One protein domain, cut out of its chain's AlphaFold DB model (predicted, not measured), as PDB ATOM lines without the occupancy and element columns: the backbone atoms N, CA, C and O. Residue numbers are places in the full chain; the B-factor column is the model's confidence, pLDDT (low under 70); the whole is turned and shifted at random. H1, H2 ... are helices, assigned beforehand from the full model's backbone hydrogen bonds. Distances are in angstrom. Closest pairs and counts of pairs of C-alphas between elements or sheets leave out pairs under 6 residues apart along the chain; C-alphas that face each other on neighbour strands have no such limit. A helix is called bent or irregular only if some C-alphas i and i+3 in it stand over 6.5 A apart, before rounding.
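This is residues 2 to 77 of the 77 residues of an uncharacterized protein of Frisingicoccus caecimuris (UniProt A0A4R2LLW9). A long, straight helix, H1, ends in a small compact head, where the short helices H2 and H3 fold back across its last part; residues 2 to 35 of H1 stick out as a bare arm. The printed part has 76 residues with three named helices, H1, H2, H3 in chain order, and is all helix. It is extended, with a radius of gyration of the C-alphas of 21.8 A and spans of 72 by 22 by 22 A.

H1, residues 2 to 50, runs 71.6 A from C-alpha 2 at (278.595, 279.373, 310.057). H2, residues 54 to 60, measures 10.1 A. H3, residues 65 to 75, measures 15.6 A and ends with C-alpha 75 at (330.104, 307.157, 327.083); it is irregular, C-alphas 66 and 69 being 7.1 A apart.

H1, with residues 43 to 47 alone, touches H2 about perpendicular at 75 degrees; their closest C-alphas, of Ile 43 and Ala 57, are 5.6 A apart. H1, with residue 40 alone, only just touches H3, with 3 pairs of C-alphas within 8 A, the closest those of Leu 40 and Tyr 71 at 6.6 A. H2 and H3 only just touch, with 3 such pairs, the closest those of Met 58 and Arg 68 at 7.3 A. Every O i to N i+4 pair is within hydrogen-bond range in H2, 43 of 45 in H1 and 5 of 7 in H3.

The C-alphas of Arg 2 and Asp 51, the two farthest apart, are 72.6 A apart. The printed part has no cut, and both links are tight. Confidence is under 70 at residues 2, 4 to 5, 13 to 32 and 77.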
ATOM      1  N   ARG A   2     277.570 278.515 310.695       69.06
ATOM      2  CA  ARG A   2     278.595 279.373 310.057       69.06
ATOM      3  C   ARG A   2     279.246 280.472 310.922       69.06
ATOM      4  O   ARG A   2     280.459 280.589 310.947       69.06
ATOM      5  N   LEU A   3     278.450 281.213 311.700       71.12
ATOM      6  CA  LEU A   3     278.936 282.360 312.491       71.12
ATOM      7  C   LEU A   3     279.981 281.972 313.560       71.12
ATOM      8  O   LEU A   3     280.852 282.757 313.912       71.12
ATOM      9  N   TRP A   4     279.896 280.748 314.087       65.56
ATOM     10  CA  TRP A   4     280.823 280.248 315.107       65.56
ATOM     11  C   TRP A   4     282.141 279.734 314.520       65.56
ATOM     12  O   TRP A   4     283.136 279.679 315.241       65.56
ATOM     13  N   GLU A   5     282.146 279.348 313.245       67.50
ATOM     14  CA  GLU A   5     283.362 279.012 312.498       67.50
ATOM     15  C   GLU A   5     284.080 280.296 312.080       67.50
ATOM     16  O   GLU A   5     285.241 280.469 312.426       67.50
ATOM     17  N   GLU A   6     283.351 281.268 311.529       72.31
ATOM     18  CA  GLU A   6     283.893 282.581 311.148       72.31
ATOM     19  C   GLU A   6     284.533 283.325 312.339       72.31
ATOM     20  O   GLU A   6     285.624 283.879 312.227       72.31
ATOM     21  N   LEU A   7     283.913 283.273 313.527       73.88
ATOM     22  CA  LEU A   7     284.489 283.845 314.755       73.88
ATOM     23  C   LEU A   7     285.724 283.087 315.264       73.88
ATOM     24  O   LEU A   7     286.582 283.673 315.932       73.88
ATOM     25  N   LYS A   8     285.815 281.777 315.008       72.31
ATOM     26  CA  LYS A   8     287.007 280.993 315.355       72.31
ATOM     27  C   LYS A   8     288.154 281.321 314.410       72.31
ATOM     28  O   LYS A   8     289.262 281.515 314.905       72.31
ATOM     29  N   ASP A   9     287.873 281.436 313.119       74.12
ATOM     30  CA  ASP A   9     288.864 281.726 312.086       74.12
ATOM     31  C   ASP A   9     289.444 283.135 312.266       74.12
ATOM     32  O   ASP A   9     290.657 283.275 312.418       74.12
ATOM     33  N   ALA A  10     288.595 284.151 312.463       72.69
ATOM     34  CA  ALA A  10     289.038 285.522 312.743       72.69
ATOM     35  C   ALA A  10     289.921 285.624 314.007       72.69
ATOM     36  O   ALA A  10     290.880 286.394 314.070       72.69
ATOM     37  N   ARG A  11     289.636 284.815 315.037       71.19
ATOM     38  CA  ARG A  11     290.447 284.775 316.265       71.19
ATOM     39  C   ARG A  11     291.786 284.061 316.067       71.19
ATOM     40  O   ARG A  11     292.751 284.366 316.773       71.19
ATOM     41  N   ILE A  12     291.850 283.089 315.158       72.56
ATOM     42  CA  ILE A  12     293.091 282.400 314.792       72.56
ATOM     43  C   ILE A  12     293.984 283.343 313.982       72.56
ATOM     44  O   ILE A  12     295.167 283.450 314.305       72.56
ATOM     45  N   GLU A  13     293.411 284.066 313.019       69.38
ATOM     46  CA  GLU A  13     294.106 285.057 312.190       69.38
ATOM     47  C   GLU A  13     294.701 286.184 313.039       69.38
ATOM     48  O   GLU A  13     295.921 286.344 313.054       69.38
ATOM     49  N   ALA A  14     293.900 286.844 313.884       65.62
ATOM     50  CA  ALA A  14     294.386 287.917 314.760       65.62
ATOM     51  C   ALA A  14     295.531 287.464 315.694       65.62
ATOM     52  O   ALA A  14     296.473 288.202 315.984       65.62
ATOM     53  N   ARG A  15     295.495 286.207 316.163       65.81
ATOM     54  CA  ARG A  15     296.562 285.624 316.997       65.81
ATOM     55  C   ARG A  15     297.806 285.243 316.190       65.81
ATOM     56  O   ARG A  15     298.898 285.122 316.760       65.81
ATOM     57  N   MET A  16     297.660 284.935 314.907       63.31
ATOM     58  CA  MET A  16     298.784 284.676 314.011       63.31
ATOM     59  C   MET A  16     299.483 285.978 313.632       63.31
ATOM     60  O   MET A  16     300.707 286.032 313.750       63.31
ATOM     61  N   GLU A  17     298.722 287.014 313.285       60.91
ATOM     62  CA  GLU A  17     299.228 288.350 312.955       60.91
ATOM     63  C   GLU A  17     299.987 288.967 314.131       60.91
ATOM     64  O   GLU A  17     301.192 289.187 314.013       60.91
ATOM     65  N   GLY A  18     299.378 289.063 315.319       58.34
ATOM     66  CA  GLY A  18     300.053 289.646 316.489       58.34
ATOM     67  C   GLY A  18     301.326 288.897 316.924       58.34
ATOM     68  O   GLY A  18     302.263 289.489 317.458       58.34
ATOM     69  N   ARG A  19     301.428 287.585 316.654       58.56
ATOM     70  CA  ARG A  19     302.667 286.809 316.891       58.56
ATOM     71  C   ARG A  19     303.711 286.980 315.791       58.56
ATOM     72  O   ARG A  19     304.880 286.663 316.022       58.56
ATOM     73  N   MET A  20     303.313 287.336 314.576       54.25
ATOM     74  CA  MET A  20     304.245 287.634 313.492       54.25
ATOM     75  C   MET A  20     304.816 289.036 313.656       54.25
ATOM     76  O   MET A  20     306.040 289.164 313.634       54.25
ATOM     77  N   GLU A  21     303.963 290.022 313.922       56.97
ATOM     78  CA  GLU A  21     304.351 291.408 314.193       56.97
ATOM     79  C   GLU A  21     305.271 291.491 315.411       56.97
ATOM     80  O   GLU A  21     306.435 291.855 315.257       56.97
ATOM     81  N   GLY A  22     304.856 290.976 316.576       53.84
ATOM     82  CA  GLY A  22     305.688 291.033 317.786       53.84
ATOM     83  C   GLY A  22     307.033 290.296 317.670       53.84
ATOM     84  O   GLY A  22     308.013 290.664 318.312       53.84
ATOM     85  N   ARG A  23     307.135 289.268 316.811       55.75
ATOM     86  CA  ARG A  23     308.426 288.611 316.517       55.75
ATOM     87  C   ARG A  23     309.283 289.398 315.531       55.75
ATOM     88  O   ARG A  23     310.499 289.220 315.533       55.75
ATOM     89  N   MET A  24     308.688 290.155 314.615       53.28
ATOM     90  CA  MET A  24     309.436 290.996 313.680       53.28
ATOM     91  C   MET A  24     309.957 292.243 314.386       53.28
ATOM     92  O   MET A  24     311.156 292.499 314.302       53.28
ATOM     93  N   GLU A  25     309.104 292.918 315.153       57.09
ATOM     94  CA  GLU A  25     309.469 294.076 315.975       57.09
ATOM     95  C   GLU A  25     310.559 293.708 316.986       57.09
ATOM     96  O   GLU A  25     311.659 294.247 316.907       57.09
ATOM     97  N   GLY A  26     310.345 292.677 317.813       55.41
ATOM     98  CA  GLY A  26     311.335 292.278 318.822       55.41
ATOM     99  C   GLY A  26     312.674 291.792 318.247       55.41
ATOM    100  O   GLY A  26     313.709 291.896 318.902       55.41
ATOM    101  N   ARG A  27     312.702 291.279 317.006       58.88
ATOM    102  CA  ARG A  27     313.970 290.936 316.333       58.88
ATOM    103  C   ARG A  27     314.672 292.152 315.743       58.88
ATOM    104  O   ARG A  27     315.900 292.148 315.700       58.88
ATOM    105  N   MET A  28     313.928 293.130 315.230       55.28
ATOM    106  CA  MET A  28     314.515 294.371 314.723       55.28
ATOM    107  C   MET A  28     315.078 295.195 315.875       55.28
ATOM    108  O   MET A  28     316.249 295.555 315.823       55.28
ATOM    109  N   GLU A  29     314.298 295.388 316.937       59.28
ATOM    110  CA  GLU A  29     314.715 296.110 318.140       59.28
ATOM    111  C   GLU A  29     315.937 295.445 318.784       59.28
ATOM    112  O   GLU A  29     316.981 296.078 318.907       59.28
ATOM    113  N   GLY A  30     315.904 294.126 319.013       64.88
ATOM    114  CA  GLY A  30     317.054 293.406 319.576       64.88
ATOM    115  C   GLY A  30     318.311 293.409 318.693       64.88
ATOM    116  O   GLY A  30     319.427 293.337 319.209       64.88
ATOM    117  N   ARG A  31     318.180 293.511 317.360       66.00
ATOM    118  CA  ARG A  31     319.346 293.688 316.472       66.00
ATOM    119  C   ARG A  31     319.906 295.100 316.538       66.00
ATOM    120  O   ARG A  31     321.123 295.235 316.476       66.00
ATOM    121  N   ILE A  32     319.047 296.113 316.625       67.81
ATOM    122  CA  ILE A  32     319.464 297.514 316.740       67.81
ATOM    123  C   ILE A  32     320.178 297.714 318.077       67.81
ATOM    124  O   ILE A  32     321.335 298.122 318.087       67.81
ATOM    125  N   GLU A  33     319.553 297.306 319.182       74.19
ATOM    126  CA  GLU A  33     320.147 297.386 320.520       74.19
ATOM    127  C   GLU A  33     321.462 296.605 320.609       74.19
ATOM    128  O   GLU A  33     322.464 297.116 321.106       74.19
ATOM    129  N   GLY A  34     321.498 295.379 320.072       80.00
ATOM    130  CA  GLY A  34     322.715 294.568 320.056       80.00
ATOM    131  C   GLY A  34     323.835 295.182 319.213       80.00
ATOM    132  O   GLY A  34     325.004 295.100 319.586       80.00
ATOM    133  N   HIS A  35     323.497 295.818 318.089       81.50
ATOM    134  CA  HIS A  35     324.479 296.496 317.249       81.50
ATOM    135  C   HIS A  35     325.051 297.738 317.938       81.50
ATOM    136  O   HIS A  35     326.264 297.942 317.926       81.50
ATOM    137  N   GLU A  36     324.198 298.526 318.590       85.19
ATOM    138  CA  GLU A  36     324.609 299.716 319.335       85.19
ATOM    139  C   GLU A  36     325.489 299.366 320.531       85.19
ATOM    140  O   GLU A  36     326.534 299.992 320.721       85.19
ATOM    141  N   ALA A  37     325.117 298.329 321.285       84.56
ATOM    142  CA  ALA A  37     325.922 297.820 322.388       84.56
ATOM    143  C   ALA A  37     327.304 297.352 321.907       84.56
ATOM    144  O   ALA A  37     328.315 297.703 322.514       84.56
ATOM    145  N   ALA A  38     327.363 296.630 320.783       86.81
ATOM    146  CA  ALA A  38     328.622 296.148 320.219       86.81
ATOM    147  C   ALA A  38     329.537 297.290 319.742       86.81
ATOM    148  O   ALA A  38     330.753 297.228 319.941       86.81
ATOM    149  N   ILE A  39     328.976 298.342 319.132       88.38
ATOM    150  CA  ILE A  39     329.749 299.530 318.735       88.38
ATOM    151  C   ILE A  39     330.282 300.246 319.977       88.38
ATOM    152  O   ILE A  39     331.471 300.547 320.034       88.38
ATOM    153  N   LEU A  40     329.437 300.470 320.986       89.88
ATOM    154  CA  LEU A  40     329.831 301.144 322.223       89.88
ATOM    155  C   LEU A  40     330.964 300.398 322.943       89.88
ATOM    156  O   LEU A  40     331.944 301.013 323.359       89.88
ATOM    157  N   GLU A  41     330.853 299.074 323.063       89.94
ATOM    158  CA  GLU A  41     331.892 298.226 323.652       89.94
ATOM    159  C   GLU A  41     333.189 298.273 322.834       89.94
ATOM    160  O   GLU A  41     334.276 298.400 323.395       89.94
ATOM    161  N   SER A  42     333.088 298.259 321.504       88.94
ATOM    162  CA  SER A  42     334.252 298.382 320.621       88.94
ATOM    163  C   SER A  42     334.958 299.732 320.781       88.94
ATOM    164  O   SER A  42     336.188 299.768 320.814       88.94
ATOM    165  N   ILE A  43     334.205 300.832 320.923       90.00
ATOM    166  CA  ILE A  43     334.764 302.167 321.182       90.00
ATOM    167  C   ILE A  43     335.513 302.172 322.521       90.00
ATOM    168  O   ILE A  43     336.671 302.582 322.558       90.00
ATOM    169  N   LYS A  44     334.896 301.658 323.598       89.75
ATOM    170  CA  LYS A  44     335.531 301.566 324.928       89.75
ATOM    171  C   LYS A  44     336.827 300.764 324.886       89.75
ATOM    172  O   LYS A  44     337.862 301.255 325.324       89.75
ATOM    173  N   ASN A  45     336.790 299.580 324.279       90.69
ATOM    174  CA  ASN A  45     337.960 298.712 324.165       90.69
ATOM    175  C   ASN A  45     339.102 299.374 323.383       90.69
ATOM    176  O   ASN A  45     340.269 299.209 323.737       90.69
ATOM    177  N   LEU A  46     338.794 300.128 322.320       90.25
ATOM    178  CA  LEU A  46     339.808 300.874 321.572       90.25
ATOM    179  C   LEU A  46     340.449 301.956 322.439       90.25
ATOM    180  O   LEU A  46     341.673 302.014 322.499       90.25
ATOM    181  N   ILE A  47     339.652 302.761 323.141       92.19
ATOM    182  CA  ILE A  47     340.164 303.823 324.020       92.19
ATOM    183  C   ILE A  47     341.047 303.224 325.115       92.19
ATOM    184  O   ILE A  47     342.176 303.660 325.287       92.19
ATOM    185  N   GLU A  48     340.588 302.172 325.793       90.44
ATOM    186  CA  GLU A  48     341.349 301.534 326.874       90.44
ATOM    187  C   GLU A  48     342.652 300.879 326.392       90.44
ATOM    188  O   GLU A  48     343.653 300.893 327.106       90.44
ATOM    189  N   SER A  49     342.660 300.287 325.193       88.25
ATOM    190  CA  SER A  49     343.828 299.553 324.682       88.25
ATOM    191  C   SER A  49     344.850 300.423 323.950       88.25
ATOM    192  O   SER A  49     346.022 300.050 323.880       88.25
ATOM    193  N   THR A  50     344.424 301.552 323.382       88.25
ATOM    194  CA  THR A  50     345.272 302.417 322.541       88.25
ATOM    195  C   THR A  50     345.485 303.815 323.111       88.25
ATOM    196  O   THR A  50     346.338 304.539 322.598       88.25
ATOM    197  N   ASP A  51     344.734 304.185 324.154       89.88
ATOM    198  CA  ASP A  51     344.698 305.528 324.744       89.88
ATOM    199  C   ASP A  51     344.285 306.614 323.726       89.88
ATOM    200  O   ASP A  51     344.651 307.787 323.825       89.88
ATOM    201  N   TRP A  52     343.545 306.216 322.683       89.88
ATOM    202  CA  TRP A  52     343.055 307.123 321.648       89.88
ATOM    203  C   TRP A  52     341.861 307.955 322.117       89.88
ATOM    204  O   TRP A  52     341.047 307.478 322.911       89.88
ATOM    205  N   PRO A  53     341.693 309.170 321.562       91.06
ATOM    206  CA  PRO A  53     340.478 309.938 321.768       91.06
ATOM    207  C   PRO A  53     339.265 309.214 321.167       91.06
ATOM    208  O   PRO A  53     339.370 308.482 320.174       91.06
ATOM    209  N   VAL A  54     338.100 309.448 321.773       89.56
ATOM    210  CA  VAL A  54     336.823 308.811 321.418       89.56
ATOM    211  C   VAL A  54     336.506 308.985 319.929       89.56
ATOM    212  O   VAL A  54     336.062 308.052 319.264       89.56
ATOM    213  N   GLU A  55     336.787 310.168 319.390       89.69
ATOM    214  CA  GLU A  55     336.504 310.557 318.015       89.69
ATOM    215  C   GLU A  55     337.330 309.726 317.033       89.69
ATOM    216  O   GLU A  55     336.820 309.280 316.007       89.69
ATOM    217  N   GLN A  56     338.585 309.439 317.385       91.06
ATOM    218  CA  GLN A  56     339.467 308.607 316.574       91.06
ATOM    219  C   GLN A  56     339.042 307.133 316.620       91.06
ATOM    220  O   GLN A  56     339.090 306.446 315.600       91.06
ATOM    221  N   ALA A  57     338.575 306.635 317.769       91.69
ATOM    222  CA  ALA A  57     337.989 305.297 317.851       91.69
ATOM    223  C   ALA A  57     336.723 305.185 316.975       91.69
ATOM    224  O   ALA A  57     336.553 304.201 316.249       91.69
ATOM    225  N   MET A  58     335.877 306.219 316.972       92.81
ATOM    226  CA  MET A  58     334.699 306.316 316.103       92.81
ATOM    227  C   MET A  58     335.066 306.377 314.615       92.81
ATOM    228  O   MET A  58     334.408 305.719 313.807       92.81
ATOM    229  N   ASP A  59     336.128 307.095 314.241       94.19
ATOM    230  CA  ASP A  59     336.644 307.131 312.865       94.19
ATOM    231  C   ASP A  59     337.086 305.744 312.382       94.19
ATOM    232  O   ASP A  59     336.727 305.317 311.281       94.19
ATOM    233  N   ILE A  60     337.822 305.005 313.218       92.56
ATOM    234  CA  ILE A  60     338.293 303.648 312.905       92.56
ATOM    235  C   ILE A  60     337.123 302.675 312.748       92.56
ATOM    236  O   ILE A  60     337.114 301.854 311.826       92.56
ATOM    237  N   LEU A  61     336.111 302.802 313.605       90.50
ATOM    238  CA  LEU A  61     334.875 302.024 313.520       90.50
ATOM    239  C   LEU A  61     333.915 302.531 312.435       90.50
ATOM    240  O   LEU A  61     332.879 301.909 312.208       90.50
ATOM    241  N   LYS A  62     334.275 303.611 311.726       92.69
ATOM    242  CA  LYS A  62     333.480 304.247 310.666       92.69
ATOM    243  C   LYS A  62     332.078 304.638 311.132       92.69
ATOM    244  O   LYS A  62     331.115 304.528 310.373       92.69
ATOM    245  N   VAL A  63     331.975 305.108 312.373       90.25
ATOM    246  CA  VAL A  63     330.725 305.622 312.932       90.25
ATOM    247  C   VAL A  63     330.351 306.912 312.187       90.25
ATOM    248  O   VAL A  63     331.167 307.848 312.137       90.25
ATOM    249  N   PRO A  64     329.143 306.985 311.594       91.06
ATOM    250  CA  PRO A  64     328.662 308.189 310.923       91.06
ATOM    251  C   PRO A  64     328.648 309.388 311.870       91.06
ATOM    252  O   PRO A  64     328.276 309.247 313.032       91.06
ATOM    253  N   GLU A  65     328.989 310.585 311.380       88.56
ATOM    254  CA  GLU A  65     328.963 311.815 312.195       88.56
ATOM    255  C   GLU A  65     327.603 312.058 312.859       88.56
ATOM    256  O   GLU A  65     327.547 312.443 314.021       88.56
ATOM    257  N   THR A  66     326.513 311.724 312.166       90.44
ATOM    258  CA  THR A  66     325.136 311.838 312.669       90.44
ATOM    259  C   THR A  66     324.847 310.986 313.904       90.44
ATOM    260  O   THR A  66     323.869 311.238 314.599       90.44
ATOM    261  N   GLU A  67     325.661 309.963 314.167       89.25
ATOM    262  CA  GLU A  67     325.498 309.046 315.299       89.25
ATOM    263  C   GLU A  67     326.544 309.271 316.398       89.25
ATOM    264  O   GLU A  67     326.417 308.717 317.488       89.25
ATOM    265  N   ARG A  68     327.561 310.112 316.170       89.69
ATOM    266  CA  ARG A  68     328.642 310.336 317.147       89.69
ATOM    267  C   ARG A  68     328.127 310.919 318.452       89.69
ATOM    268  O   ARG A  68     328.465 310.396 319.510       89.69
ATOM    269  N   ASP A  69     327.242 311.912 318.374       91.81
ATOM    270  CA  ASP A  69     326.617 312.530 319.551       91.81
ATOM    271  C   ASP A  69     325.889 311.496 320.413       91.81
ATOM    272  O   ASP A  69     325.907 311.560 321.642       91.81
ATOM    273  N   LYS A  70     325.263 310.496 319.783       90.50
ATOM    274  CA  LYS A  70     324.586 309.414 320.499       90.50
ATOM    275  C   LYS A  70     325.579 308.602 321.325       90.50
ATOM    276  O   LYS A  70     325.345 308.386 322.511       90.50
ATOM    277  N   TYR A  71     326.676 308.156 320.718       88.94
ATOM    278  CA  TYR A  71     327.678 307.354 321.416       88.94
ATOM    279  C   TYR A  71     328.460 308.169 322.452       88.94
ATOM    280  O   TYR A  71     328.738 307.644 323.522       88.94
ATOM    281  N   LEU A  72     328.730 309.452 322.196       90.38
ATOM    282  CA  LEU A  72     329.309 310.381 323.173       90.38
ATOM    283  C   LEU A  72     328.460 310.458 324.449       90.38
ATOM    284  O   LEU A  72     328.947 310.154 325.535       90.38
ATOM    285  N   ASN A  73     327.160 310.734 324.307       90.44
ATOM    286  CA  ASN A  73     326.224 310.777 325.436       90.44
ATOM    287  C   ASN A  73     326.141 309.446 326.205       90.44
ATOM    288  O   ASN A  73     325.856 309.431 327.402       90.44
ATOM    289  N   LEU A  74     326.344 308.315 325.520       87.06
ATOM    290  CA  LEU A  74     326.357 306.985 326.138       87.06
ATOM    291  C   LEU A  74     327.682 306.660 326.844       87.06
ATOM    292  O   LEU A  74     327.695 305.782 327.704       87.06
ATOM    293  N   LEU A  75     328.781 307.324 326.476       85.00
ATOM    294  CA  LEU A  75     330.104 307.157 327.083       85.00
ATOM    295  C   LEU A  75     330.342 308.111 328.258       85.00
ATOM    296  O   LEU A  75     331.092 307.765 329.163       85.00
ATOM    297  N   GLU A  76     329.694 309.278 328.261       80.44
ATOM    298  CA  GLU A  76     329.741 310.250 329.365       80.44
ATOM    299  C   GLU A  76     328.863 309.865 330.574       80.44
ATOM    300  O   GLU A  76     328.903 310.535 331.609       80.44
ATOM    301  N   LYS A  77     328.061 308.803 330.446       60.28
ATOM    302  CA  LYS A  77     327.174 308.269 331.489       60.28
ATOM    303  C   LYS A  77     327.850 307.206 332.348       60.28
ATOM    304  O   LYS A  77     327.608 307.246 333.575       60.28
TER     305      LYS A  77